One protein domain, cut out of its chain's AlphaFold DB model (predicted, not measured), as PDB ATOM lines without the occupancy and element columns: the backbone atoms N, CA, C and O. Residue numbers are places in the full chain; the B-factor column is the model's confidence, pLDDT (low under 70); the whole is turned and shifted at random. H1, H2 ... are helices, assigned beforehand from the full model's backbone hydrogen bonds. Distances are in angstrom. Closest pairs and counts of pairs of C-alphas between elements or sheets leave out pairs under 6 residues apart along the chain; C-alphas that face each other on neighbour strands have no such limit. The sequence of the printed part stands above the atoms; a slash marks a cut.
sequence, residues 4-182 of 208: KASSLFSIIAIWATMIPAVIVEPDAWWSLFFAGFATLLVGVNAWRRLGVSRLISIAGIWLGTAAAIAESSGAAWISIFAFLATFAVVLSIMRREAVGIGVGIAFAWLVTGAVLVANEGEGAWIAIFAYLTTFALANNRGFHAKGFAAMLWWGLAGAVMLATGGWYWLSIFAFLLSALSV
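Overview. This is residues 4 to 182 of the 208 residues of an uncharacterized protein of bacterium (UniProt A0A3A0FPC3). Eight helices run back and forth as a flat slab of two layers, with H1, H3, H5 and H7 side by side in one row and H2, H4, H6 and H8 side by side in the other. The chain crosses from one row to the other at each link, and the helices of one row run against those of the other. The printed part has 179 residues with eight named helices, H1 to H8 in order, and no named strand; the class is all helix. The whole is compact, with a radius of gyration of the C-alphas of 14.7 A, and spans 43 by 40 by 17 A.

Arrangement. H1, residues 4 to 24, H2, residues 30 to 44, H3, residues 52 to 69, H4, residues 75 to 91, H5, residues 99 to 118, H6, residues 126 to 138, H7, residues 145 to 164, and H8, residues 170 to 180, form an up and down bundle, each helix running against the one before it. H1 and H2 are a hairpin and touch, the C-alphas of Ile 11 and Thr 39 being closest at 5.6 A, at a shallow tilt of 3 degrees. H1 touches H3, running the same way, with the closest C-alphas those of Ala 21 and Ala 66, 5.2 A apart. H2 touches H4 the same way, closest at C-alphas 31 and 79, 5.5 A. H2 and H3 are near each other. H3 and H5 touch with 56 pairs of C-alphas within 8 A, closest at Gly 60 and Ala 106, 3.9 A. H4 touches H6, closest at C-alphas 85 and 131, 5.1 A. H5 touches H7, closest at C-alphas 101 and 147, 4.0 A. H6, the hub, touches four helices; with residues 133 to 137 alone it only just touches H7, with 3 pairs of C-alphas within 8 A, the closest being Leu 137 and Lys 146, 6.9 A. H7 and H8 are a hairpin, closest at C-alphas 150 and 178, 4.6 A. H1 and H8 are apart. In H2 to H8 every O i to N i+4 pair is within hydrogen-bond range; in H1, 16 of 17 are.

Along the chain. H1 begins at C-alpha 4, (27.743, 8.309, 61.101), and is 31.0 A long from first to last C-alpha. H3 measures 25.5 A, H4 24.1 A, H5 28.0 A and H7 28.6 A. H5 begins at C-alpha 99, (25.230, -8.190, 55.044). H8 ends at C-alpha 180, (9.929, -16.646, 46.437).

Size, cuts and confidence. The C-alphas of Trp 47 and Thr 164, the two farthest apart, are 45.2 A apart. The printed part has no cut, and no link is long. The mean pLDDT of the printed part is 87.9; residue 4, residues 45 to 49, 71 to 73, 141 to 144 and 181 to 182 are under 70.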
ATOM      1  N   LYS A   4      27.681   7.062  61.867       65.69
ATOM      2  CA  LYS A   4      27.743   8.309  61.101       65.69
ATOM      3  C   LYS A   4      28.655   8.147  59.883       65.69
ATOM      4  O   LYS A   4      28.376   8.713  58.832       65.69
ATOM      5  N   ALA A   5      29.687   7.309  60.002       73.75
ATOM      6  CA  ALA A   5      30.619   7.034  58.921       73.75
ATOM      7  C   ALA A   5      29.948   6.261  57.779       73.75
ATOM      8  O   ALA A   5      30.122   6.640  56.634       73.75
ATOM      9  N   SER A   6      29.126   5.243  58.046       76.88
ATOM     10  CA  SER A   6      28.412   4.498  56.988       76.88
ATOM     11  C   SER A   6      27.434   5.364  56.188       76.88
ATOM     12  O   SER A   6      27.282   5.164  54.985       76.88
ATOM     13  N   SER A   7      26.807   6.352  56.830       80.56
ATOM     14  CA  SER A   7      25.946   7.331  56.153       80.56
ATOM     15  C   SER A   7      26.765   8.238  55.237       80.56
ATOM     16  O   SER A   7      26.446   8.373  54.059       80.56
ATOM     17  N   LEU A   8      27.877   8.775  55.749       85.88
ATOM     18  CA  LEU A   8      28.824   9.562  54.960       85.88
ATOM     19  C   LEU A   8      29.392   8.750  53.785       85.88
ATOM     20  O   LEU A   8      29.391   9.232  52.661       85.88
ATOM     21  N   PHE A   9      29.806   7.502  54.012       87.94
ATOM     22  CA  PHE A   9      30.302   6.615  52.959       87.94
ATOM     23  C   PHE A   9      29.232   6.270  51.922       87.94
ATOM     24  O   PHE A   9      29.568   6.117  50.756       87.94
ATOM     25  N   SER A  10      27.955   6.195  52.310       88.50
ATOM     26  CA  SER A  10      26.857   5.992  51.356       88.50
ATOM     27  C   SER A  10      26.685   7.215  50.456       88.50
ATOM     28  O   SER A  10      26.553   7.064  49.247       88.50
ATOM     29  N   ILE A  11      26.754   8.425  51.026       91.38
ATOM     30  CA  ILE A  11      26.734   9.680  50.258       91.38
ATOM     31  C   ILE A  11      27.940   9.737  49.317       91.38
ATOM     32  O   ILE A  11      27.778   9.989  48.127       91.38
ATOM     33  N   ILE A  12      29.138   9.443  49.826       92.62
ATOM     34  CA  ILE A  12      30.354   9.397  49.007       92.62
ATOM     35  C   ILE A  12      30.193   8.383  47.870       92.62
ATOM     36  O   ILE A  12      30.517   8.719  46.740       92.62
ATOM     37  N   ALA A  13      29.655   7.188  48.122       92.75
ATOM     38  CA  ALA A  13      29.448   6.175  47.087       92.75
ATOM     39  C   ALA A  13      28.481   6.642  45.984       92.75
ATOM     40  O   ALA A  13      28.744   6.405  44.807       92.75
ATOM     41  N   ILE A  14      27.400   7.342  46.346       94.88
ATOM     42  CA  ILE A  14      26.461   7.935  45.380       94.88
ATOM     43  C   ILE A  14      27.200   8.928  44.473       94.88
ATOM     44  O   ILE A  14      27.171   8.802  43.253       94.88
ATOM     45  N   TRP A  15      27.909   9.898  45.049       96.19
ATOM     46  CA  TRP A  15      28.552  10.953  44.258       96.19
ATOM     47  C   TRP A  15      29.788  10.472  43.496       96.19
ATOM     48  O   TRP A  15      29.987  10.869  42.351       96.19
ATOM     49  N   ALA A  16      30.584   9.578  44.087       94.38
ATOM     50  CA  ALA A  16      31.764   9.001  43.447       94.38
ATOM     51  C   ALA A  16      31.420   8.145  42.222       94.38
ATOM     52  O   ALA A  16      32.283   7.935  41.379       94.38
ATOM     53  N   THR A  17      30.182   7.657  42.115       92.81
ATOM     54  CA  THR A  17      29.710   6.891  40.953       92.81
ATOM     55  C   THR A  17      28.966   7.775  39.950       92.81
ATOM     56  O   THR A  17      29.199   7.658  38.750       92.81
ATOM     57  N   MET A  18      28.136   8.714  40.415       93.31
ATOM     58  CA  MET A  18      27.331   9.576  39.537       93.31
ATOM     59  C   MET A  18      28.116  10.688  38.845       93.31
ATOM     60  O   MET A  18      27.820  10.988  37.691       93.31
ATOM     61  N   ILE A  19      29.115  11.289  39.504       93.31
ATOM     62  CA  ILE A  19      29.930  12.335  38.866       93.31
ATOM     63  C   ILE A  19      30.666  11.768  37.642       93.31
ATOM     64  O   ILE A  19      30.504  12.338  36.566       93.31
ATOM     65  N   PRO A  20      31.407  10.640  37.736       92.88
ATOM     66  CA  PRO A  20      32.023  10.041  36.554       92.88
ATOM     67  C   PRO A  20      31.008   9.631  35.485       92.88
ATOM     68  O   PRO A  20      31.252   9.890  34.314       92.88
ATOM     69  N   ALA A  21      29.867   9.045  35.869       90.50
ATOM     70  CA  ALA A  21      28.853   8.607  34.908       90.50
ATOM     71  C   ALA A  21      28.326   9.764  34.045       90.50
ATOM     72  O   ALA A  21      28.237   9.628  32.833       90.50
ATOM     73  N   VAL A  22      28.045  10.923  34.649       90.44
ATOM     74  CA  VAL A  22      27.548  12.106  33.921       90.44
ATOM     75  C   VAL A  22      28.661  12.833  33.159       90.44
ATOM     76  O   VAL A  22      28.391  13.514  32.179       90.44
ATOM     77  N   ILE A  23      29.924  12.686  33.566       92.12
ATOM     78  CA  ILE A  23      31.055  13.163  32.755       92.12
ATOM     79  C   ILE A  23      31.173  12.343  31.461       92.12
ATOM     80  O   ILE A  23      31.505  12.909  30.423       92.12
ATOM     81  N   VAL A  24      30.922  11.031  31.531       89.81
ATOM     82  CA  VAL A  24      30.938  10.134  30.365       89.81
ATOM     83  C   VAL A  24      29.709  10.352  29.482       89.81
ATOM     84  O   VAL A  24      29.866  10.431  28.270       89.81
ATOM     85  N   GLU A  25      28.528  10.517  30.084       88.56
ATOM     86  CA  GLU A  25      27.256  10.745  29.386       88.56
ATOM     87  C   GLU A  25      26.584  12.052  29.872       88.56
ATOM     88  O   GLU A  25      25.764  12.033  30.803       88.56
ATOM     89  N   PRO A  26      26.936  13.217  29.286       87.56
ATOM     90  CA  PRO A  26      26.465  14.527  29.748       87.56
ATOM     91  C   PRO A  26      24.949  14.725  29.663       87.56
ATOM     92  O   PRO A  26      24.374  15.450  30.484       87.56
ATOM     93  N   ASP A  27      24.278  14.062  28.719       87.12
ATOM     94  CA  ASP A  27      22.828  14.184  28.532       87.12
ATOM     95  C   ASP A  27      22.043  13.526  29.682       87.12
ATOM     96  O   ASP A  27      20.889  13.877  29.959       87.12
ATOM     97  N   ALA A  28      22.695  12.650  30.450       85.94
ATOM     98  CA  ALA A  28      22.138  12.008  31.632       85.94
ATOM     99  C   ALA A  28      22.241  12.852  32.918       85.94
ATOM    100  O   ALA A  28      22.114  12.308  34.021       85.94
ATOM    101  N   TRP A  29      22.423  14.176  32.826       87.50
ATOM    102  CA  TRP A  29      22.556  15.079  33.983       87.50
ATOM    103  C   TRP A  29      21.415  14.969  35.008       87.50
ATOM    104  O   TRP A  29      21.632  15.173  36.205       87.50
ATOM    105  N   TRP A  30      20.208  14.584  34.577       85.12
ATOM    106  CA  TRP A  30      19.061  14.304  35.450       85.12
ATOM    107  C   TRP A  30      19.366  13.249  36.525       85.12
ATOM    108  O   TRP A  30      18.767  13.258  37.599       85.12
ATOM    109  N   SER A  31      20.334  12.365  36.286       88.75
ATOM    110  CA  SER A  31      20.805  11.378  37.263       88.75
ATOM    111  C   SER A  31      21.386  12.049  38.518       88.75
ATOM    112  O   SER A  31      21.217  11.535  39.625       88.75
ATOM    113  N   LEU A  32      21.970  13.251  38.387       91.81
ATOM    114  CA  LEU A  32      22.439  14.058  39.524       91.81
ATOM    115  C   LEU A  32      21.280  14.565  40.390       91.81
ATOM    116  O   LEU A  32      21.429  14.679  41.607       91.81
ATOM    117  N   PHE A  33      20.114  14.837  39.794       91.62
ATOM    118  CA  PHE A  33      18.915  15.226  40.539       91.62
ATOM    119  C   PHE A  33      18.486  14.087  41.471       91.62
ATOM    120  O   PHE A  33      18.356  14.290  42.680       91.62
ATOM    121  N   PHE A  34      18.376  12.861  40.948       92.69
ATOM    122  CA  PHE A  34      18.047  11.675  41.749       92.69
ATOM    123  C   PHE A  34      19.137  11.314  42.767       92.69
ATOM    124  O   PHE A  34      18.808  10.935  43.894       92.69
ATOM    125  N   ALA A  35      20.416  11.503  42.429       92.50
ATOM    126  CA  ALA A  35      21.532  11.381  43.368       92.50
ATOM    127  C   ALA A  35      21.411  12.380  44.534       92.50
ATOM    128  O   ALA A  35      21.663  12.036  45.694       92.50
ATOM    129  N   GLY A  36      20.947  13.600  44.246       93.38
ATOM    130  CA  GLY A  36      20.590  14.613  45.236       93.38
ATOM    131  C   GLY A  36      19.480  14.146  46.178       93.38
ATOM    132  O   GLY A  36      19.664  14.175  47.396       93.38
ATOM    133  N   PHE A  37      18.362  13.627  45.655       92.31
ATOM    134  CA  PHE A  37      17.288  13.083  46.508       92.31
ATOM    135  C   PHE A  37      17.738  11.884  47.333       92.31
ATOM    136  O   PHE A  37      17.379  11.778  48.507       92.31
ATOM    137  N   ALA A  38      18.547  10.996  46.760       90.75
ATOM    138  CA  ALA A  38      19.119   9.867  47.482       90.75
ATOM    139  C   ALA A  38      20.052  10.333  48.604       90.75
ATOM    140  O   ALA A  38      19.992   9.804  49.713       90.75
ATOM    141  N   THR A  39      20.848  11.375  48.358       91.75
ATOM    142  CA  THR A  39      21.700  12.012  49.369       91.75
ATOM    143  C   THR A  39      20.871  12.619  50.493       91.75
ATOM    144  O   THR A  39      21.178  12.377  51.657       91.75
ATOM    145  N   LEU A  40      19.803  13.358  50.177       87.44
ATOM    146  CA  LEU A  40      18.897  13.927  51.181       87.44
ATOM    147  C   LEU A  40      18.240  12.829  52.014       87.44
ATOM    148  O   LEU A  40      18.213  12.908  53.240       87.44
ATOM    149  N   LEU A  41      17.769  11.771  51.364       86.19
ATOM    150  CA  LEU A  41      17.167  10.627  52.031       86.19
ATOM    151  C   LEU A  41      18.162   9.934  52.977       86.19
ATOM    152  O   LEU A  41      17.818   9.640  54.123       86.19
ATOM    153  N   VAL A  42      19.396   9.697  52.527       85.06
ATOM    154  CA  VAL A  42      20.475   9.132  53.351       85.06
ATOM    155  C   VAL A  42      20.852  10.085  54.487       85.06
ATOM    156  O   VAL A  42      21.032   9.631  55.612       85.06
ATOM    157  N   GLY A  43      20.920  11.392  54.225       81.00
ATOM    158  CA  GLY A  43      21.288  12.439  55.180       81.00
ATOM    159  C   GLY A  43      20.259  12.633  56.295       81.00
ATOM    160  O   GLY A  43      20.621  12.615  57.470       81.00
ATOM    161  N   VAL A  44      18.970  12.719  55.958       76.38
ATOM    162  CA  VAL A  44      17.871  12.778  56.942       76.38
ATOM    163  C   VAL A  44      17.866  11.520  57.816       76.38
ATOM    164  O   VAL A  44      17.628  11.589  59.020       76.38
ATOM    165  N   ASN A  45      18.209  10.364  57.242       68.25
ATOM    166  CA  ASN A  45      18.316   9.104  57.976       68.25
ATOM    167  C   ASN A  45      19.725   8.835  58.548       68.25
ATOM    168  O   ASN A  45      19.923   7.795  59.179       68.25
ATOM    169  N   ALA A  46      20.693   9.753  58.422       56.06
ATOM    170  CA  ALA A  46      22.043   9.581  58.972       56.06
ATOM    171  C   ALA A  46      22.029   9.536  60.509       56.06
ATOM    172  O   ALA A  46      22.835   8.845  61.138       56.06
ATOM    173  N   TRP A  47      21.040  10.198  61.120       50.66
ATOM    174  CA  TRP A  47      20.733  10.081  62.547       50.66
ATOM    175  C   TRP A  47      20.149   8.712  62.936       50.66
ATOM    176  O   TRP A  47      20.265   8.308  64.090       50.66
ATOM    177  N   ARG A  48      19.603   7.947  61.980       55.28
ATOM    178  CA  ARG A  48      18.962   6.631  62.184       55.28
ATOM    179  C   ARG A  48      19.908   5.443  62.030       55.28
ATOM    180  O   ARG A  48      19.465   4.298  61.965       55.28
ATOM    181  N   ARG A  49      21.221   5.685  62.055       61.53
ATOM    182  CA  ARG A  49      22.220   4.628  62.229       61.53
ATOM    183  C   ARG A  49      22.254   3.592  61.087       61.53
ATOM    184  O   ARG A  49      21.982   2.407  61.309       61.53
ATOM    185  N   LEU A  50      22.638   4.018  59.874       70.75
ATOM    186  CA  LEU A  50      22.796   3.139  58.702       70.75
ATOM    187  C   LEU A  50      23.808   2.011  58.980       70.75
ATOM    188  O   LEU A  50      24.971   2.251  59.287       70.75
ATOM    189  N   GLY A  51      23.364   0.756  58.901       78.19
ATOM    190  CA  GLY A  51      24.240  -0.411  59.050       78.19
ATOM    191  C   GLY A  51      25.100  -0.680  57.812       78.19
ATOM    192  O   GLY A  51      24.807  -0.180  56.726       78.19
ATOM    193  N   VAL A  52      26.118  -1.533  57.962       85.06
ATOM    194  CA  VAL A  52      27.000  -1.964  56.859       85.06
ATOM    195  C   VAL A  52      26.206  -2.625  55.725       85.06
ATOM    196  O   VAL A  52      26.495  -2.373  54.560       85.06
ATOM    197  N   SER A  53      25.152  -3.389  56.041       87.25
ATOM    198  CA  SER A  53      24.253  -3.974  55.036       87.25
ATOM    199  C   SER A  53      23.645  -2.924  54.100       87.25
ATOM    200  O   SER A  53      23.655  -3.108  52.887       87.25
ATOM    201  N   ARG A  54      23.172  -1.797  54.650       89.12
ATOM    202  CA  ARG A  54      22.582  -0.695  53.874       89.12
ATOM    203  C   ARG A  54      23.628   0.033  53.038       89.12
ATOM    204  O   ARG A  54      23.344   0.342  51.889       89.12
ATOM    205  N   LEU A  55      24.824   0.264  53.587       90.94
ATOM    206  CA  LEU A  55      25.933   0.861  52.835       90.94
ATOM    207  C   LEU A  55      26.266   0.024  51.595       90.94
ATOM    208  O   LEU A  55      26.344   0.575  50.504       90.94
ATOM    209  N   ILE A  56      26.410  -1.295  51.754       93.44
ATOM    210  CA  ILE A  56      26.704  -2.207  50.639       93.44
ATOM    211  C   ILE A  56      25.593  -2.146  49.588       93.44
ATOM    212  O   ILE A  56      25.891  -2.008  48.405       93.44
ATOM    213  N   SER A  57      24.322  -2.187  50.006       94.12
ATOM    214  CA  SER A  57      23.189  -2.047  49.084       94.12
ATOM    215  C   SER A  57      23.237  -0.743  48.301       94.12
ATOM    216  O   SER A  57      23.147  -0.776  47.082       94.12
ATOM    217  N   ILE A  58      23.373   0.394  48.989       95.25
ATOM    218  CA  ILE A  58      23.363   1.719  48.359       95.25
ATOM    219  C   ILE A  58      24.557   1.841  47.410       95.25
ATOM    220  O   ILE A  58      24.373   2.205  46.256       95.25
ATOM    221  N   ALA A  59      25.757   1.459  47.848       96.38
ATOM    222  CA  ALA A  59      26.938   1.479  46.991       96.38
ATOM    223  C   ALA A  59      26.743   0.629  45.724       96.38
ATOM    224  O   ALA A  59      27.031   1.101  44.630       96.38
ATOM    225  N   GLY A  60      26.199  -0.587  45.846       96.62
ATOM    226  CA  GLY A  60      25.930  -1.452  44.695       96.62
ATOM    227  C   GLY A  60      24.837  -0.928  43.761       96.62
ATOM    228  O   GLY A  60      25.002  -1.002  42.547       96.62
ATOM    229  N   ILE A  61      23.760  -0.352  44.311       97.50
ATOM    230  CA  ILE A  61      22.688   0.291  43.532       97.50
ATOM    231  C   ILE A  61      23.277   1.384  42.644       97.50
ATOM    232  O   ILE A  61      23.076   1.370  41.430       97.50
ATOM    233  N   TRP A  62      24.028   2.309  43.238       96.94
ATOM    234  CA  TRP A  62      24.547   3.468  42.517       96.94
ATOM    235  C   TRP A  62      25.715   3.116  41.595       96.94
ATOM    236  O   TRP A  62      25.799   3.682  40.510       96.94
ATOM    237  N   LEU A  63      26.538   2.118  41.935       96.38
ATOM    238  CA  LEU A  63      27.582   1.621  41.031       96.38
ATOM    239  C   LEU A  63      26.996   0.900  39.808       96.38
ATOM    240  O   LEU A  63      27.429   1.152  38.688       96.38
ATOM    241  N   GLY A  64      25.974   0.059  39.995       94.19
ATOM    242  CA  GLY A  64      25.254  -0.570  38.883       94.19
ATOM    243  C   GLY A  64      24.509   0.447  38.015       94.19
ATOM    244  O   GLY A  64      24.523   0.355  36.791       94.19
ATOM    245  N   THR A  65      23.919   1.464  38.645       94.62
ATOM    246  CA  THR A  65      23.252   2.576  37.951       94.62
ATOM    247  C   THR A  65      24.242   3.402  37.135       94.62
ATOM    248  O   THR A  65      23.962   3.703  35.983       94.62
ATOM    249  N   ALA A  66      25.413   3.721  37.693       93.88
ATOM    250  CA  ALA A  66      26.462   4.469  37.002       93.88
ATOM    251  C   ALA A  66      26.937   3.754  35.742       93.88
ATOM    252  O   ALA A  66      27.066   4.389  34.701       93.88
ATOM    253  N   ALA A  67      27.148   2.438  35.842       91.62
ATOM    254  CA  ALA A  67      27.457   1.614  34.688       91.62
ATOM    255  C   ALA A  67      26.340   1.743  33.642       91.62
ATOM    256  O   ALA A  67      26.598   2.171  32.528       91.62
ATOM    257  N   ALA A  68      25.086   1.486  34.018       88.69
ATOM    258  CA  ALA A  68      23.965   1.518  33.080       88.69
ATOM    259  C   ALA A  68      23.699   2.887  32.419       88.69
ATOM    260  O   ALA A  68      23.160   2.944  31.315       88.69
ATOM    261  N   ILE A  69      24.013   3.989  33.104       86.06
ATOM    262  CA  ILE A  69      23.812   5.351  32.590       86.06
ATOM    263  C   ILE A  69      24.798   5.684  31.471       86.06
ATOM    264  O   ILE A  69      24.435   6.459  30.594       86.06
ATOM    265  N   ALA A  70      25.995   5.093  31.472       74.44
ATOM    266  CA  ALA A  70      27.039   5.398  30.496       74.44
ATOM    267  C   ALA A  70      26.659   5.075  29.034       74.44
ATOM    268  O   ALA A  70      27.425   5.410  28.144       74.44
ATOM    269  N   GLU A  71      25.521   4.411  28.791       69.62
ATOM    270  CA  GLU A  71      25.192   3.795  27.499       69.62
ATOM    271  C   GLU A  71      23.711   3.961  27.064       69.62
ATOM    272  O   GLU A  71      23.254   3.177  26.240       69.62
ATOM    273  N   SER A  72      22.872   4.882  27.598       64.69
ATOM    274  CA  SER A  72      21.431   4.799  27.229       64.69
ATOM    275  C   SER A  72      20.498   6.019  27.261       64.69
ATOM    276  O   SER A  72      20.532   6.886  28.132       64.69
ATOM    277  N   SER A  73      19.477   5.909  26.393       65.44
ATOM    278  CA  SER A  73      18.196   6.643  26.351       65.44
ATOM    279  C   SER A  73      17.229   6.317  27.510       65.44
ATOM    280  O   SER A  73      16.140   6.892  27.606       65.44
ATOM    281  N   GLY A  74      17.614   5.409  28.418       75.69
ATOM    282  CA  GLY A  74      16.838   4.970  29.585       75.69
ATOM    283  C   GLY A  74      17.349   5.500  30.931       75.69
ATOM    284  O   GLY A  74      16.757   5.182  31.968       75.69
ATOM    285  N   ALA A  75      18.411   6.315  30.937       83.00
ATOM    286  CA  ALA A  75      19.107   6.792  32.138       83.00
ATOM    287  C   ALA A  75      18.178   7.413  33.202       83.00
ATOM    288  O   ALA A  75      18.357   7.187  34.405       83.00
ATOM    289  N   ALA A  76      17.137   8.136  32.771       85.88
ATOM    290  CA  ALA A  76      16.138   8.713  33.669       85.88
ATOM    291  C   ALA A  76      15.360   7.637  34.445       85.88
ATOM    292  O   ALA A  76      15.242   7.722  35.667       85.88
ATOM    293  N   TRP A  77      14.870   6.594  33.766       87.19
ATOM    294  CA  TRP A  77      14.134   5.503  34.415       87.19
ATOM    295  C   TRP A  77      15.018   4.722  35.379       87.19
ATOM    296  O   TRP A  77      14.601   4.433  36.502       87.19
ATOM    297  N   ILE A  78      16.254   4.432  34.978       91.94
ATOM    298  CA  ILE A  78      17.216   3.705  35.811       91.94
ATOM    299  C   ILE A  78      17.504   4.506  37.087       91.94
ATOM    300  O   ILE A  78      17.444   3.952  38.184       91.94
ATOM    301  N   SER A  79      17.698   5.822  36.967       92.25
ATOM    302  CA  SER A  79      17.895   6.732  38.104       92.25
ATOM    303  C   SER A  79      16.680   6.821  39.028       92.25
ATOM    304  O   SER A  79      16.838   6.806  40.252       92.25
ATOM    305  N   ILE A  80      15.461   6.857  38.474       93.94
ATOM    306  CA  ILE A  80      14.217   6.806  39.261       93.94
ATOM    307  C   ILE A  80      14.176   5.518  40.088       93.94
ATOM    308  O   ILE A  80      13.956   5.567  41.300       93.94
ATOM    309  N   PHE A  81      14.420   4.362  39.467       95.75
ATOM    310  CA  PHE A  81      14.390   3.083  40.176       95.75
ATOM    311  C   PHE A  81      15.550   2.928  41.161       95.75
ATOM    312  O   PHE A  81      15.352   2.333  42.220       95.75
ATOM    313  N   ALA A  82      16.717   3.512  40.891       95.81
ATOM    314  CA  ALA A  82      17.845   3.545  41.819       95.81
ATOM    315  C   ALA A  82      17.524   4.385  43.064       95.81
ATOM    316  O   ALA A  82      17.792   3.980  44.203       95.81
ATOM    317  N   PHE A  83      16.862   5.527  42.869       95.38
ATOM    318  CA  PHE A  83      16.333   6.338  43.959       95.38
ATOM    319  C   PHE A  83      15.270   5.577  44.766       95.38
ATOM    320  O   PHE A  83      15.378   5.498  45.991       95.38
ATOM    321  N   LEU A  84      14.290   4.945  44.111       95.50
ATOM    322  CA  LEU A  84      13.263   4.141  44.787       95.50
ATOM    323  C   LEU A  84      13.858   2.926  45.519       95.50
ATOM    324  O   LEU A  84      13.400   2.566  46.606       95.50
ATOM    325  N   ALA A  85      14.906   2.309  44.976       95.81
ATOM    326  CA  ALA A  85      15.650   1.237  45.629       95.81
ATOM    327  C   ALA A  85      16.386   1.753  46.873       95.81
ATOM    328  O   ALA A  85      16.334   1.117  47.926       95.81
ATOM    329  N   THR A  86      16.992   2.939  46.792       94.06
ATOM    330  CA  THR A  86      17.589   3.619  47.950       94.06
ATOM    331  C   THR A  86      16.529   3.913  49.014       94.06
ATOM    332  O   THR A  86      16.746   3.626  50.190       94.06
ATOM    333  N   PHE A  87      15.350   4.396  48.612       90.88
ATOM    334  CA  PHE A  87      14.193   4.595  49.489       90.88
ATOM    335  C   PHE A  87      13.776   3.313  50.204       90.88
ATOM    336  O   PHE A  87      13.671   3.302  51.433       90.88
ATOM    337  N   ALA A  88      13.636   2.216  49.460       90.56
ATOM    338  CA  ALA A  88      13.326   0.913  50.028       90.56
ATOM    339  C   ALA A  88      14.392   0.470  51.041       90.56
ATOM    340  O   ALA A  88      14.042   0.051  52.136       90.56
ATOM    341  N   VAL A  89      15.685   0.610  50.733       90.44
ATOM    342  CA  VAL A  89      16.778   0.222  51.643       90.44
ATOM    343  C   VAL A  89      16.782   1.065  52.916       90.44
ATOM    344  O   VAL A  89      16.869   0.520  54.022       90.44
ATOM    345  N   VAL A  90      16.688   2.387  52.781       87.88
ATOM    346  CA  VAL A  90      16.797   3.319  53.906       87.88
ATOM    347  C   VAL A  90      15.618   3.166  54.865       87.88
ATOM    348  O   VAL A  90      15.836   3.111  56.074       87.88
ATOM    349  N   LEU A  91      14.396   3.028  54.343       82.56
ATOM    350  CA  LEU A  91      13.179   2.916  55.157       82.56
ATOM    351  C   LEU A  91      12.781   1.478  55.503       82.56
ATOM    352  O   LEU A  91      11.781   1.260  56.183       82.56
ATOM    353  N   SER A  92      13.551   0.490  55.053       82.12
ATOM    354  CA  SER A  92      13.261  -0.909  55.346       82.12
ATOM    355  C   SER A  92      13.459  -1.290  56.810       82.12
ATOM    356  O   SER A  92      14.273  -0.720  57.544       82.12
ATOM    357  N   ILE A  93      12.831  -2.410  57.164       78.06
ATOM    358  CA  ILE A  93      13.072  -3.171  58.395       78.06
ATOM    359  C   ILE A  93      14.364  -4.019  58.361       78.06
ATOM    360  O   ILE A  93      14.553  -4.883  59.221       78.06
ATOM    361  N   MET A  94      15.259  -3.810  57.385       79.00
ATOM    362  CA  MET A  94      16.490  -4.592  57.234       79.00
ATOM    363  C   MET A  94      17.401  -4.457  58.465       79.00
ATOM    364  O   MET A  94      17.683  -3.354  58.949       79.00
ATOM    365  N   ARG A  95      17.931  -5.578  58.964       77.62
ATOM    366  CA  ARG A  95      18.868  -5.579  60.102       77.62
ATOM    367  C   ARG A  95      20.250  -5.065  59.667       77.62
ATOM    368  O   ARG A  95      20.672  -5.265  58.526       77.62
ATOM    369  N   ARG A  96      20.981  -4.397  60.569       75.94
ATOM    370  CA  ARG A  96      22.314  -3.820  60.265       75.94
ATOM    371  C   ARG A  96      23.355  -4.870  59.870       75.94
ATOM    372  O   ARG A  96      24.207  -4.597  59.030       75.94
ATOM    373  N   GLU A  97      23.255  -6.051  60.469       77.81
ATOM    374  CA  GLU A  97      24.150  -7.199  60.281       77.81
ATOM    375  C   GLU A  97      23.737  -8.116  59.122       77.81
ATOM    376  O   GLU A  97      24.453  -9.057  58.796       77.81
ATOM    377  N   ALA A  98      22.617  -7.829  58.445       83.12
ATOM    378  CA  ALA A  98      22.124  -8.612  57.312       83.12
ATOM    379  C   ALA A  98      22.943  -8.362  56.029       83.12
ATOM    380  O   ALA A  98      22.398  -8.064  54.969       83.12
ATOM    381  N   VAL A  99      24.270  -8.468  56.122       87.62
ATOM    382  CA  VAL A  99      25.230  -8.190  55.044       87.62
ATOM    383  C   VAL A  99      24.903  -9.001  53.796       87.62
ATOM    384  O   VAL A  99      24.891  -8.441  52.712       87.62
ATOM    385  N   GLY A 100      24.533 -10.276  53.946       89.12
ATOM    386  CA  GLY A 100      24.101 -11.115  52.818       89.12
ATOM    387  C   GLY A 100      22.931 -10.523  52.020       89.12
ATOM    388  O   GLY A 100      22.970 -10.541  50.795       89.12
ATOM    389  N   ILE A 101      21.932  -9.928  52.688       90.06
ATOM    390  CA  ILE A 101      20.840  -9.206  52.007       90.06
ATOM    391  C   ILE A 101      21.413  -7.999  51.264       90.06
ATOM    392  O   ILE A 101      21.096  -7.786  50.096       90.06
ATOM    393  N   GLY A 102      22.302  -7.254  51.926       91.25
ATOM    394  CA  GLY A 102      22.959  -6.097  51.334       91.25
ATOM    395  C   GLY A 102      23.734  -6.425  50.056       91.25
ATOM    396  O   GLY A 102      23.578  -5.735  49.051       91.25
ATOM    397  N   VAL A 103      24.496  -7.521  50.083       94.25
ATOM    398  CA  VAL A 103      25.251  -8.055  48.942       94.25
ATOM    399  C   VAL A 103      24.313  -8.542  47.839       94.25
ATOM    400  O   VAL A 103      24.559  -8.232  46.682       94.25
ATOM    401  N   GLY A 104      23.220  -9.238  48.164       94.12
ATOM    402  CA  GLY A 104      22.238  -9.672  47.161       94.12
ATOM    403  C   GLY A 104      21.593  -8.501  46.414       94.12
ATOM    404  O   GLY A 104      21.463  -8.546  45.194       94.12
ATOM    405  N   ILE A 105      21.265  -7.423  47.136       95.94
ATOM    406  CA  ILE A 105      20.771  -6.171  46.544       95.94
ATOM    407  C   ILE A 105      21.830  -5.555  45.631       95.94
ATOM    408  O   ILE A 105      21.537  -5.244  44.480       95.94
ATOM    409  N   ALA A 106      23.058  -5.398  46.134       97.38
ATOM    410  CA  ALA A 106      24.158  -4.848  45.354       97.38
ATOM    411  C   ALA A 106      24.371  -5.651  44.066       97.38
ATOM    412  O   ALA A 106      24.430  -5.082  42.985       97.38
ATOM    413  N   PHE A 107      24.403  -6.978  44.170       97.31
ATOM    414  CA  PHE A 107      24.644  -7.873  43.049       97.31
ATOM    415  C   PHE A 107      23.569  -7.771  41.960       97.31
ATOM    416  O   PHE A 107      23.914  -7.680  40.787       97.31
ATOM    417  N   ALA A 108      22.283  -7.707  42.323       97.25
ATOM    418  CA  ALA A 108      21.198  -7.521  41.354       97.25
ATOM    419  C   ALA A 108      21.358  -6.223  40.536       97.25
ATOM    420  O   ALA A 108      21.156  -6.208  39.319       97.25
ATOM    421  N   TRP A 109      21.781  -5.139  41.192       97.88
ATOM    422  CA  TRP A 109      22.036  -3.858  40.532       97.88
ATOM    423  C   TRP A 109      23.315  -3.858  39.696       97.88
ATOM    424  O   TRP A 109      23.317  -3.302  38.603       97.88
ATOM    425  N   LEU A 110      24.378  -4.525  40.149       97.31
ATOM    426  CA  LEU A 110      25.599  -4.691  39.357       97.31
ATOM    427  C   LEU A 110      25.352  -5.511  38.089       97.31
ATOM    428  O   LEU A 110      25.835  -5.137  37.027       97.31
ATOM    429  N   VAL A 111      24.564  -6.586  38.179       96.81
ATOM    430  CA  VAL A 111      24.136  -7.361  37.005       96.81
ATOM    431  C   VAL A 111      23.315  -6.490  36.059       96.81
ATOM    432  O   VAL A 111      23.554  -6.517  34.859       96.81
ATOM    433  N   THR A 112      22.391  -5.687  36.592       95.31
ATOM    434  CA  THR A 112      21.621  -4.725  35.789       95.31
ATOM    435  C   THR A 112      22.544  -3.761  35.042       95.31
ATOM    436  O   THR A 112      22.409  -3.608  33.833       95.31
ATOM    437  N   GLY A 113      23.528  -3.180  35.734       93.94
ATOM    438  CA  GLY A 113      24.545  -2.323  35.128       93.94
ATOM    439  C   GLY A 113      25.335  -3.015  34.026       93.94
ATOM    440  O   GLY A 113      25.433  -2.496  32.921       93.94
ATOM    441  N   ALA A 114      25.850  -4.211  34.307       94.75
ATOM    442  CA  ALA A 114      26.633  -4.985  33.352       94.75
ATOM    443  C   ALA A 114      25.829  -5.354  32.098       94.75
ATOM    444  O   ALA A 114      26.338  -5.215  30.992       94.75
ATOM    445  N   VAL A 115      24.576  -5.797  32.263       94.00
ATOM    446  CA  VAL A 115      23.689  -6.138  31.142       94.00
ATOM    447  C   VAL A 115      23.413  -4.912  30.281       94.00
ATOM    448  O   VAL A 115      23.506  -5.018  29.065       94.00
ATOM    449  N   LEU A 116      23.111  -3.761  30.884       91.69
ATOM    450  CA  LEU A 116      22.777  -2.558  30.117       91.69
ATOM    451  C   LEU A 116      23.993  -1.964  29.407       91.69
ATOM    452  O   LEU A 116      23.863  -1.570  28.257       91.69
ATOM    453  N   VAL A 117      25.171  -1.969  30.035       91.44
ATOM    454  CA  VAL A 117      26.411  -1.533  29.367       91.44
ATOM    455  C   VAL A 117      26.762  -2.445  28.199       91.44
ATOM    456  O   VAL A 117      27.116  -1.972  27.129       91.44
ATOM    457  N   ALA A 118      26.659  -3.761  28.382       91.69
ATOM    458  CA  ALA A 118      27.031  -4.715  27.341       91.69
ATOM    459  C   ALA A 118      26.058  -4.744  26.149       91.69
ATOM    460  O   ALA A 118      26.395  -5.330  25.126       91.69
ATOM    461  N   ASN A 119      24.864  -4.162  26.294       88.19
ATOM    462  CA  ASN A 119      23.793  -4.212  25.298       88.19
ATOM    463  C   ASN A 119      23.239  -2.820  24.955       88.19
ATOM    464  O   ASN A 119      22.049  -2.697  24.672       88.19
ATOM    465  N   GLU A 120      24.068  -1.773  25.032       85.12
ATOM    466  CA  GLU A 120      23.729  -0.411  24.569       85.12
ATOM    467  C   GLU A 120      22.402   0.126  25.157       85.12
ATOM    468  O   GLU A 120      21.578   0.758  24.493       85.12
ATOM    469  N   GLY A 121      22.135  -0.199  26.426       78.50
ATOM    470  CA  GLY A 121      20.933   0.238  27.133       78.50
ATOM    471  C   GLY A 121      19.640  -0.494  26.771       78.50
ATOM    472  O   GLY A 121      18.584  -0.179  27.345       78.50
ATOM    473  N   GLU A 122      19.680  -1.475  25.869       82.50
ATOM    474  CA  GLU A 122      18.510  -2.280  25.549       82.50
ATOM    475  C   GLU A 122      17.982  -2.998  26.795       82.50
ATOM    476  O   GLU A 122      18.707  -3.604  27.582       82.50
ATOM    477  N   GLY A 123      16.667  -2.924  26.991       82.62
ATOM    478  CA  GLY A 123      16.041  -3.559  28.143       82.62
ATOM    479  C   GLY A 123      16.192  -2.791  29.457       82.62
ATOM    480  O   GLY A 123      16.031  -3.402  30.506       82.62
ATOM    481  N   ALA A 124      16.400  -1.467  29.449       87.81
ATOM    482  CA  ALA A 124      16.476  -0.618  30.658       87.81
ATOM    483  C   ALA A 124      15.373  -0.869  31.718       87.81
ATOM    484  O   ALA A 124      15.571  -0.645  32.914       87.81
ATOM    485  N   TRP A 125      14.216  -1.397  31.308       90.25
ATOM    486  CA  TRP A 125      13.137  -1.831  32.195       90.25
ATOM    487  C   TRP A 125      13.528  -2.949  33.178       90.25
ATOM    488  O   TRP A 125      12.834  -3.121  34.180       90.25
ATOM    489  N   ILE A 126      14.641  -3.672  32.983       93.62
ATOM    490  CA  ILE A 126      15.153  -4.624  33.987       93.62
ATOM    491  C   ILE A 126      15.435  -3.944  35.340       93.62
ATOM    492  O   ILE A 126      15.336  -4.595  36.383       93.62
ATOM    493  N   ALA A 127      15.685  -2.626  35.348       94.00
ATOM    494  CA  ALA A 127      15.830  -1.824  36.564       94.00
ATOM    495  C   ALA A 127      14.566  -1.849  37.446       94.00
ATOM    496  O   ALA A 127      14.673  -1.764  38.671       94.00
ATOM    497  N   ILE A 128      13.377  -2.052  36.858       95.75
ATOM    498  CA  ILE A 128      12.123  -2.278  37.595       95.75
ATOM    499  C   ILE A 128      12.265  -3.523  38.471       95.75
ATOM    500  O   ILE A 128      11.970  -3.496  39.664       95.75
ATOM    501  N   PHE A 129      12.747  -4.622  37.895       96.25
ATOM    502  CA  PHE A 129      12.874  -5.900  38.591       96.25
ATOM    503  C   PHE A 129      14.043  -5.903  39.578       96.25
ATOM    504  O   PHE A 129      13.937  -6.518  40.645       96.25
ATOM    505  N   ALA A 130      15.112  -5.157  39.293       96.06
ATOM    506  CA  ALA A 130      16.180  -4.895  40.256       96.06
ATOM    507  C   ALA A 130      15.646  -4.120  41.472       96.06
ATOM    508  O   ALA A 130      15.897  -4.510  42.614       96.06
ATOM    509  N   TYR A 131      14.827  -3.087  41.252       96.44
ATOM    510  CA  TYR A 131      14.125  -2.369  42.318       96.44
ATOM    511  C   TYR A 131      13.180  -3.282  43.114       96.44
ATOM    512  O   TYR A 131      13.240  -3.293  44.345       96.44
ATOM    513  N   LEU A 132      12.335  -4.075  42.451       95.12
ATOM    514  CA  LEU A 132      11.408  -4.989  43.128       95.12
ATOM    515  C   LEU A 132      12.156  -6.045  43.954       95.12
ATOM    516  O   LEU A 132      11.735  -6.377  45.064       95.12
ATOM    517  N   THR A 133      13.303  -6.519  43.458       94.62
ATOM    518  CA  THR A 133      14.213  -7.389  44.215       94.62
ATOM    519  C   THR A 133      14.735  -6.665  45.450       94.62
ATOM    520  O   THR A 133      14.637  -7.203  46.554       94.62
ATOM    521  N   THR A 134      15.217  -5.426  45.304       94.94
ATOM    522  CA  THR A 134      15.640  -4.598  46.439       94.94
ATOM    523  C   THR A 134      14.534  -4.450  47.472       94.94
ATOM    524  O   THR A 134      14.772  -4.661  48.660       94.94
ATOM    525  N   PHE A 135      13.317  -4.133  47.038       91.69
ATOM    526  CA  PHE A 135      12.169  -3.968  47.916       91.69
ATOM    527  C   PHE A 135      11.843  -5.254  48.686       91.69
ATOM    528  O   PHE A 135      11.670  -5.211  49.908       91.69
ATOM    529  N   ALA A 136      11.800  -6.396  47.995       89.88
ATOM    530  CA  ALA A 136      11.508  -7.693  48.599       89.88
ATOM    531  C   ALA A 136      12.585  -8.119  49.608       89.88
ATOM    532  O   ALA A 136      12.266  -8.624  50.685       89.88
ATOM    533  N   LEU A 137      13.858  -7.896  49.274       89.81
ATOM    534  CA  LEU A 137      14.998  -8.243  50.118       89.81
ATOM    535  C   LEU A 137      15.112  -7.334  51.342       89.81
ATOM    536  O   LEU A 137      15.262  -7.829  52.460       89.81
ATOM    537  N   ALA A 138      15.002  -6.019  51.153       87.62
ATOM    538  CA  ALA A 138      15.136  -5.050  52.234       87.62
ATOM    539  C   ALA A 138      14.012  -5.209  53.275       87.62
ATOM    540  O   ALA A 138      14.253  -5.094  54.475       87.62
ATOM    541  N   ASN A 139      12.794  -5.554  52.845       84.12
ATOM    542  CA  ASN A 139      11.638  -5.738  53.733       84.12
ATOM    543  C   ASN A 139      11.454  -7.175  54.247       84.12
ATOM    544  O   ASN A 139      10.362  -7.556  54.680       84.12
ATOM    545  N   ASN A 140      12.521  -7.975  54.225       78.06
ATOM    546  CA  ASN A 140      12.515  -9.335  54.736       78.06
ATOM    547  C   ASN A 140      13.165  -9.439  56.126       78.06
ATOM    548  O   ASN A 140      14.241  -8.894  56.364       78.06
ATOM    549  N   ARG A 141      12.548 -10.208  57.037       65.50
ATOM    550  CA  ARG A 141      13.123 -10.529  58.364       65.50
ATOM    551  C   ARG A 141      14.018 -11.777  58.381       65.50
ATOM    552  O   ARG A 141      14.696 -12.012  59.376       65.50
ATOM    553  N   GLY A 142      13.993 -12.587  57.322       58.34
ATOM    554  CA  GLY A 142      14.746 -13.842  57.229       58.34
ATOM    555  C   GLY A 142      16.260 -13.666  57.041       58.34
ATOM    556  O   GLY A 142      16.724 -12.646  56.533       58.34
ATOM    557  N   PHE A 143      17.014 -14.692  57.449       64.88
ATOM    558  CA  PHE A 143      18.481 -14.774  57.408       64.88
ATOM    559  C   PHE A 143      19.084 -14.682  55.988       64.88
ATOM    560  O   PHE A 143      18.384 -14.814  54.982       64.88
ATOM    561  N   HIS A 144      20.414 -14.506  55.937       66.62
ATOM    562  CA  HIS A 144      21.305 -14.347  54.770       66.62
ATOM    563  C   HIS A 144      20.975 -15.157  53.499       66.62
ATOM    564  O   HIS A 144      21.330 -14.722  52.404       66.62
ATOM    565  N   ALA A 145      20.273 -16.287  53.621       76.44
ATOM    566  CA  ALA A 145      19.863 -17.153  52.519       76.44
ATOM    567  C   ALA A 145      19.107 -16.425  51.389       76.44
ATOM    568  O   ALA A 145      19.354 -16.726  50.225       76.44
ATOM    569  N   LYS A 146      18.251 -15.429  51.685       78.69
ATOM    570  CA  LYS A 146      17.568 -14.660  50.617       78.69
ATOM    571  C   LYS A 146      18.530 -13.801  49.798       78.69
ATOM    572  O   LYS A 146      18.359 -13.665  48.593       78.69
ATOM    573  N   GLY A 147      19.555 -13.248  50.446       86.00
ATOM    574  CA  GLY A 147      20.604 -12.501  49.760       86.00
ATOM    575  C   GLY A 147      21.401 -13.385  48.803       86.00
ATOM    576  O   GLY A 147      21.604 -13.016  47.651       86.00
ATOM    577  N   PHE A 148      21.761 -14.592  49.247       88.62
ATOM    578  CA  PHE A 148      22.427 -15.581  48.397       88.62
ATOM    579  C   PHE A 148      21.538 -16.054  47.242       88.62
ATOM    580  O   PHE A 148      22.001 -16.134  46.108       88.62
ATOM    581  N   ALA A 149      20.252 -16.312  47.497       89.81
ATOM    582  CA  ALA A 149      19.311 -16.666  46.440       89.81
ATOM    583  C   ALA A 149      19.214 -15.559  45.383       89.81
ATOM    584  O   ALA A 149      19.231 -15.853  44.192       89.81
ATOM    585  N   ALA A 150      19.194 -14.291  45.803       92.19
ATOM    586  CA  ALA A 150      19.225 -13.178  44.866       92.19
ATOM    587  C   ALA A 150      20.496 -13.160  44.020       92.19
ATOM    588  O   ALA A 150      20.400 -13.017  42.806       92.19
ATOM    589  N   MET A 151      21.666 -13.386  44.625       94.81
ATOM    590  CA  MET A 151      22.917 -13.505  43.870       94.81
ATOM    591  C   MET A 151      22.862 -14.644  42.848       94.81
ATOM    592  O   MET A 151      23.257 -14.456  41.703       94.81
ATOM    593  N   LEU A 152      22.349 -15.809  43.243       94.75
ATOM    594  CA  LEU A 152      22.259 -16.976  42.370       94.75
ATOM    595  C   LEU A 152      21.322 -16.719  41.184       94.75
ATOM    596  O   LEU A 152      21.715 -16.917  40.037       94.75
ATOM    597  N   TRP A 153      20.103 -16.245  41.439       95.50
ATOM    598  CA  TRP A 153      19.109 -16.057  40.382       95.50
ATOM    599  C   TRP A 153      19.439 -14.887  39.463       95.50
ATOM    600  O   TRP A 153      19.324 -15.031  38.248       95.50
ATOM    601  N   TRP A 154      19.906 -13.762  40.011       97.25
ATOM    602  CA  TRP A 154      20.393 -12.655  39.186       97.25
ATOM    603  C   TRP A 154      21.679 -13.013  38.449       97.25
ATOM    604  O   TRP A 154      21.850 -12.587  37.314       97.25
ATOM    605  N   GLY A 155      22.552 -13.834  39.033       97.00
ATOM    606  CA  GLY A 155      23.780 -14.290  38.383       97.00
ATOM    607  C   GLY A 155      23.496 -15.187  37.186       97.00
ATOM    608  O   GLY A 155      24.015 -14.940  36.103       97.00
ATOM    609  N   LEU A 156      22.623 -16.184  37.355       96.75
ATOM    610  CA  LEU A 156      22.211 -17.072  36.267       96.75
ATOM    611  C   LEU A 156      21.473 -16.306  35.167       96.75
ATOM    612  O   LEU A 156      21.813 -16.437  33.995       96.75
ATOM    613  N   ALA A 157      20.496 -15.478  35.538       96.44
ATOM    614  CA  ALA A 157      19.741 -14.689  34.574       96.44
ATOM    615  C   ALA A 157      20.646 -13.691  33.836       96.44
ATOM    616  O   ALA A 157      20.578 -13.592  32.616       96.44
ATOM    617  N   GLY A 158      21.519 -12.989  34.563       96.19
ATOM    618  CA  GLY A 158      22.473 -12.033  34.008       96.19
ATOM    619  C   GLY A 158      23.472 -12.679  33.056       96.19
ATOM    620  O   GLY A 158      23.699 -12.151  31.974       96.19
ATOM    621  N   ALA A 159      24.014 -13.845  33.410       96.88
ATOM    622  CA  ALA A 159      24.921 -14.589  32.541       96.88
ATOM    623  C   ALA A 159      24.257 -14.966  31.209       96.88
ATOM    624  O   ALA A 159      24.877 -14.818  30.159       96.88
ATOM    625  N   VAL A 160      22.990 -15.398  31.239       96.62
ATOM    626  CA  VAL A 160      22.236 -15.687  30.012       96.62
ATOM    627  C   VAL A 160      21.977 -14.406  29.223       96.62
ATOM    628  O   VAL A 160      22.284 -14.379  28.038       96.62
ATOM    629  N   MET A 161      21.493 -13.340  29.872       96.06
ATOM    630  CA  MET A 161      21.217 -12.059  29.206       96.06
ATOM    631  C   MET A 161      22.454 -11.503  28.488       96.06
ATOM    632  O   MET A 161      22.360 -11.107  27.327       96.06
ATOM    633  N   LEU A 162      23.614 -11.543  29.153       94.94
ATOM    634  CA  LEU A 162      24.904 -11.131  28.595       94.94
ATOM    635  C   LEU A 162      25.351 -12.026  27.435       94.94
ATOM    636  O   LEU A 162      25.819 -11.521  26.424       94.94
ATOM    637  N   ALA A 163      25.211 -13.348  27.563       95.12
ATOM    638  CA  ALA A 163      25.649 -14.283  26.529       95.12
ATOM    639  C   ALA A 163      24.779 -14.228  25.263       95.12
ATOM    640  O   ALA A 163      25.280 -14.462  24.166       95.12
ATOM    641  N   THR A 164      23.481 -13.951  25.408       94.06
ATOM    642  CA  THR A 164      22.541 -13.909  24.277       94.06
ATOM    643  C   THR A 164      22.381 -12.526  23.658       94.06
ATOM    644  O   THR A 164      21.775 -12.426  22.597       94.06
ATOM    645  N   GLY A 165      22.844 -11.477  24.340       89.56
ATOM    646  CA  GLY A 165      22.538 -10.089  23.999       89.56
ATOM    647  C   GLY A 165      21.034  -9.799  23.971       89.56
ATOM    648  O   GLY A 165      20.510  -9.250  23.007       89.56
ATOM    649  N   GLY A 166      20.292 -10.308  24.962       87.12
ATOM    650  CA  GLY A 166      18.831 -10.333  24.909       87.12
ATOM    651  C   GLY A 166      18.181 -11.057  26.085       87.12
ATOM    652  O   GLY A 166      18.767 -11.222  27.148       87.12
ATOM    653  N   TRP A 167      16.928 -11.489  25.905       93.12
ATOM    654  CA  TRP A 167      16.175 -12.278  26.899       93.12
ATOM    655  C   TRP A 167      16.037 -11.576  28.260       93.12
ATOM    656  O   TRP A 167      15.948 -12.208  29.313       93.12
ATOM    657  N   TYR A 168      15.929 -10.247  28.235       93.06
ATOM    658  CA  TYR A 168      15.824  -9.385  29.416       93.06
ATOM    659  C   TYR A 168      14.646  -9.734  30.348       93.06
ATOM    660  O   TYR A 168      14.664  -9.426  31.540       93.06
ATOM    661  N   TRP A 169      13.644 -10.460  29.841       93.94
ATOM    662  CA  TRP A 169      12.539 -11.035  30.620       93.94
ATOM    663  C   TRP A 169      12.958 -12.070  31.654       93.94
ATOM    664  O   TRP A 169      12.214 -12.293  32.610       93.94
ATOM    665  N   LEU A 170      14.169 -12.614  31.570       95.75
ATOM    666  CA  LEU A 170      14.743 -13.413  32.648       95.75
ATOM    667  C   LEU A 170      14.897 -12.614  33.952       95.75
ATOM    668  O   LEU A 170      14.886 -13.219  35.021       95.75
ATOM    669  N   SER A 171      14.941 -11.275  33.905       94.81
ATOM    670  CA  SER A 171      14.892 -10.420  35.105       94.81
ATOM    671  C   SER A 171      13.602 -10.602  35.920       94.81
ATOM    672  O   SER A 171      13.636 -10.527  37.149       94.81
ATOM    673  N   ILE A 172      12.484 -10.938  35.263       95.81
ATOM    674  CA  ILE A 172      11.208 -11.259  35.917       95.81
ATOM    675  C   ILE A 172      11.379 -12.515  36.769       95.81
ATOM    676  O   ILE A 172      11.026 -12.531  37.946       95.81
ATOM    677  N   PHE A 173      11.963 -13.562  36.186       94.31
ATOM    678  CA  PHE A 173      12.214 -14.824  36.877       94.31
ATOM    679  C   PHE A 173      13.271 -14.665  37.963       94.31
ATOM    680  O   PHE A 173      13.088 -15.194  39.057       94.31
ATOM    681  N   ALA A 174      14.321 -13.882  37.712       93.69
ATOM    682  CA  ALA A 174      15.325 -13.556  38.715       93.69
ATOM    683  C   ALA A 174      14.682 -12.891  39.934       93.69
ATOM    684  O   ALA A 174      14.894 -13.344  41.058       93.69
ATOM    685  N   PHE A 175      13.834 -11.883  39.724       92.88
ATOM    686  CA  PHE A 175      13.063 -11.247  40.789       92.88
ATOM    687  C   PHE A 175      12.146 -12.241  41.512       92.88
ATOM    688  O   PHE A 175      12.234 -12.365  42.736       92.88
ATOM    689  N   LEU A 176      11.285 -12.956  40.780       92.06
ATOM    690  CA  LEU A 176      10.320 -13.882  41.371       92.06
ATOM    691  C   LEU A 176      11.040 -14.941  42.201       92.06
ATOM    692  O   LEU A 176      10.723 -15.119  43.367       92.06
ATOM    693  N   LEU A 177      12.067 -15.590  41.665       90.88
ATOM    694  CA  LEU A 177      12.806 -16.622  42.388       90.88
ATOM    695  C   LEU A 177      13.604 -16.043  43.566       90.88
ATOM    696  O   LEU A 177      13.654 -16.665  44.628       90.88
ATOM    697  N   SER A 178      14.138 -14.824  43.458       89.12
ATOM    698  CA  SER A 178      14.764 -14.120  44.592       89.12
ATOM    699  C   SER A 178      13.766 -13.839  45.719       89.12
ATOM    700  O   SER A 178      14.076 -14.038  46.893       89.12
ATOM    701  N   ALA A 179      12.548 -13.412  45.377       83.31
ATOM    702  CA  ALA A 179      11.496 -13.110  46.342       83.31
ATOM    703  C   ALA A 179      10.858 -14.380  46.941       83.31
ATOM    704  O   ALA A 179      10.554 -14.418  48.139       83.31
ATOM    705  N   LEU A 180      10.670 -15.420  46.120       80.00
ATOM    706  CA  LEU A 180       9.929 -16.646  46.437       80.00
ATOM    707  C   LEU A 180      10.774 -17.730  47.108       80.00
ATOM    708  O   LEU A 180      10.234 -18.487  47.913       80.00
ATOM    709  N   SER A 181      12.077 -17.802  46.822       69.69
ATOM    710  CA  SER A 181      12.975 -18.892  47.255       69.69
ATOM    711  C   SER A 181      13.004 -19.164  48.762       69.69
ATOM    712  O   SER A 181      13.381 -20.259  49.167       69.69
ATOM    713  N   VAL A 182      12.586 -18.213  49.606       55.94
ATOM    714  CA  VAL A 182      12.484 -18.412  51.067       55.94
ATOM    715  C   VAL A 182      11.151 -17.868  51.628       55.94
ATOM    716  O   VAL A 182      11.070 -17.427  52.772       55.94
TER     717      VAL A 182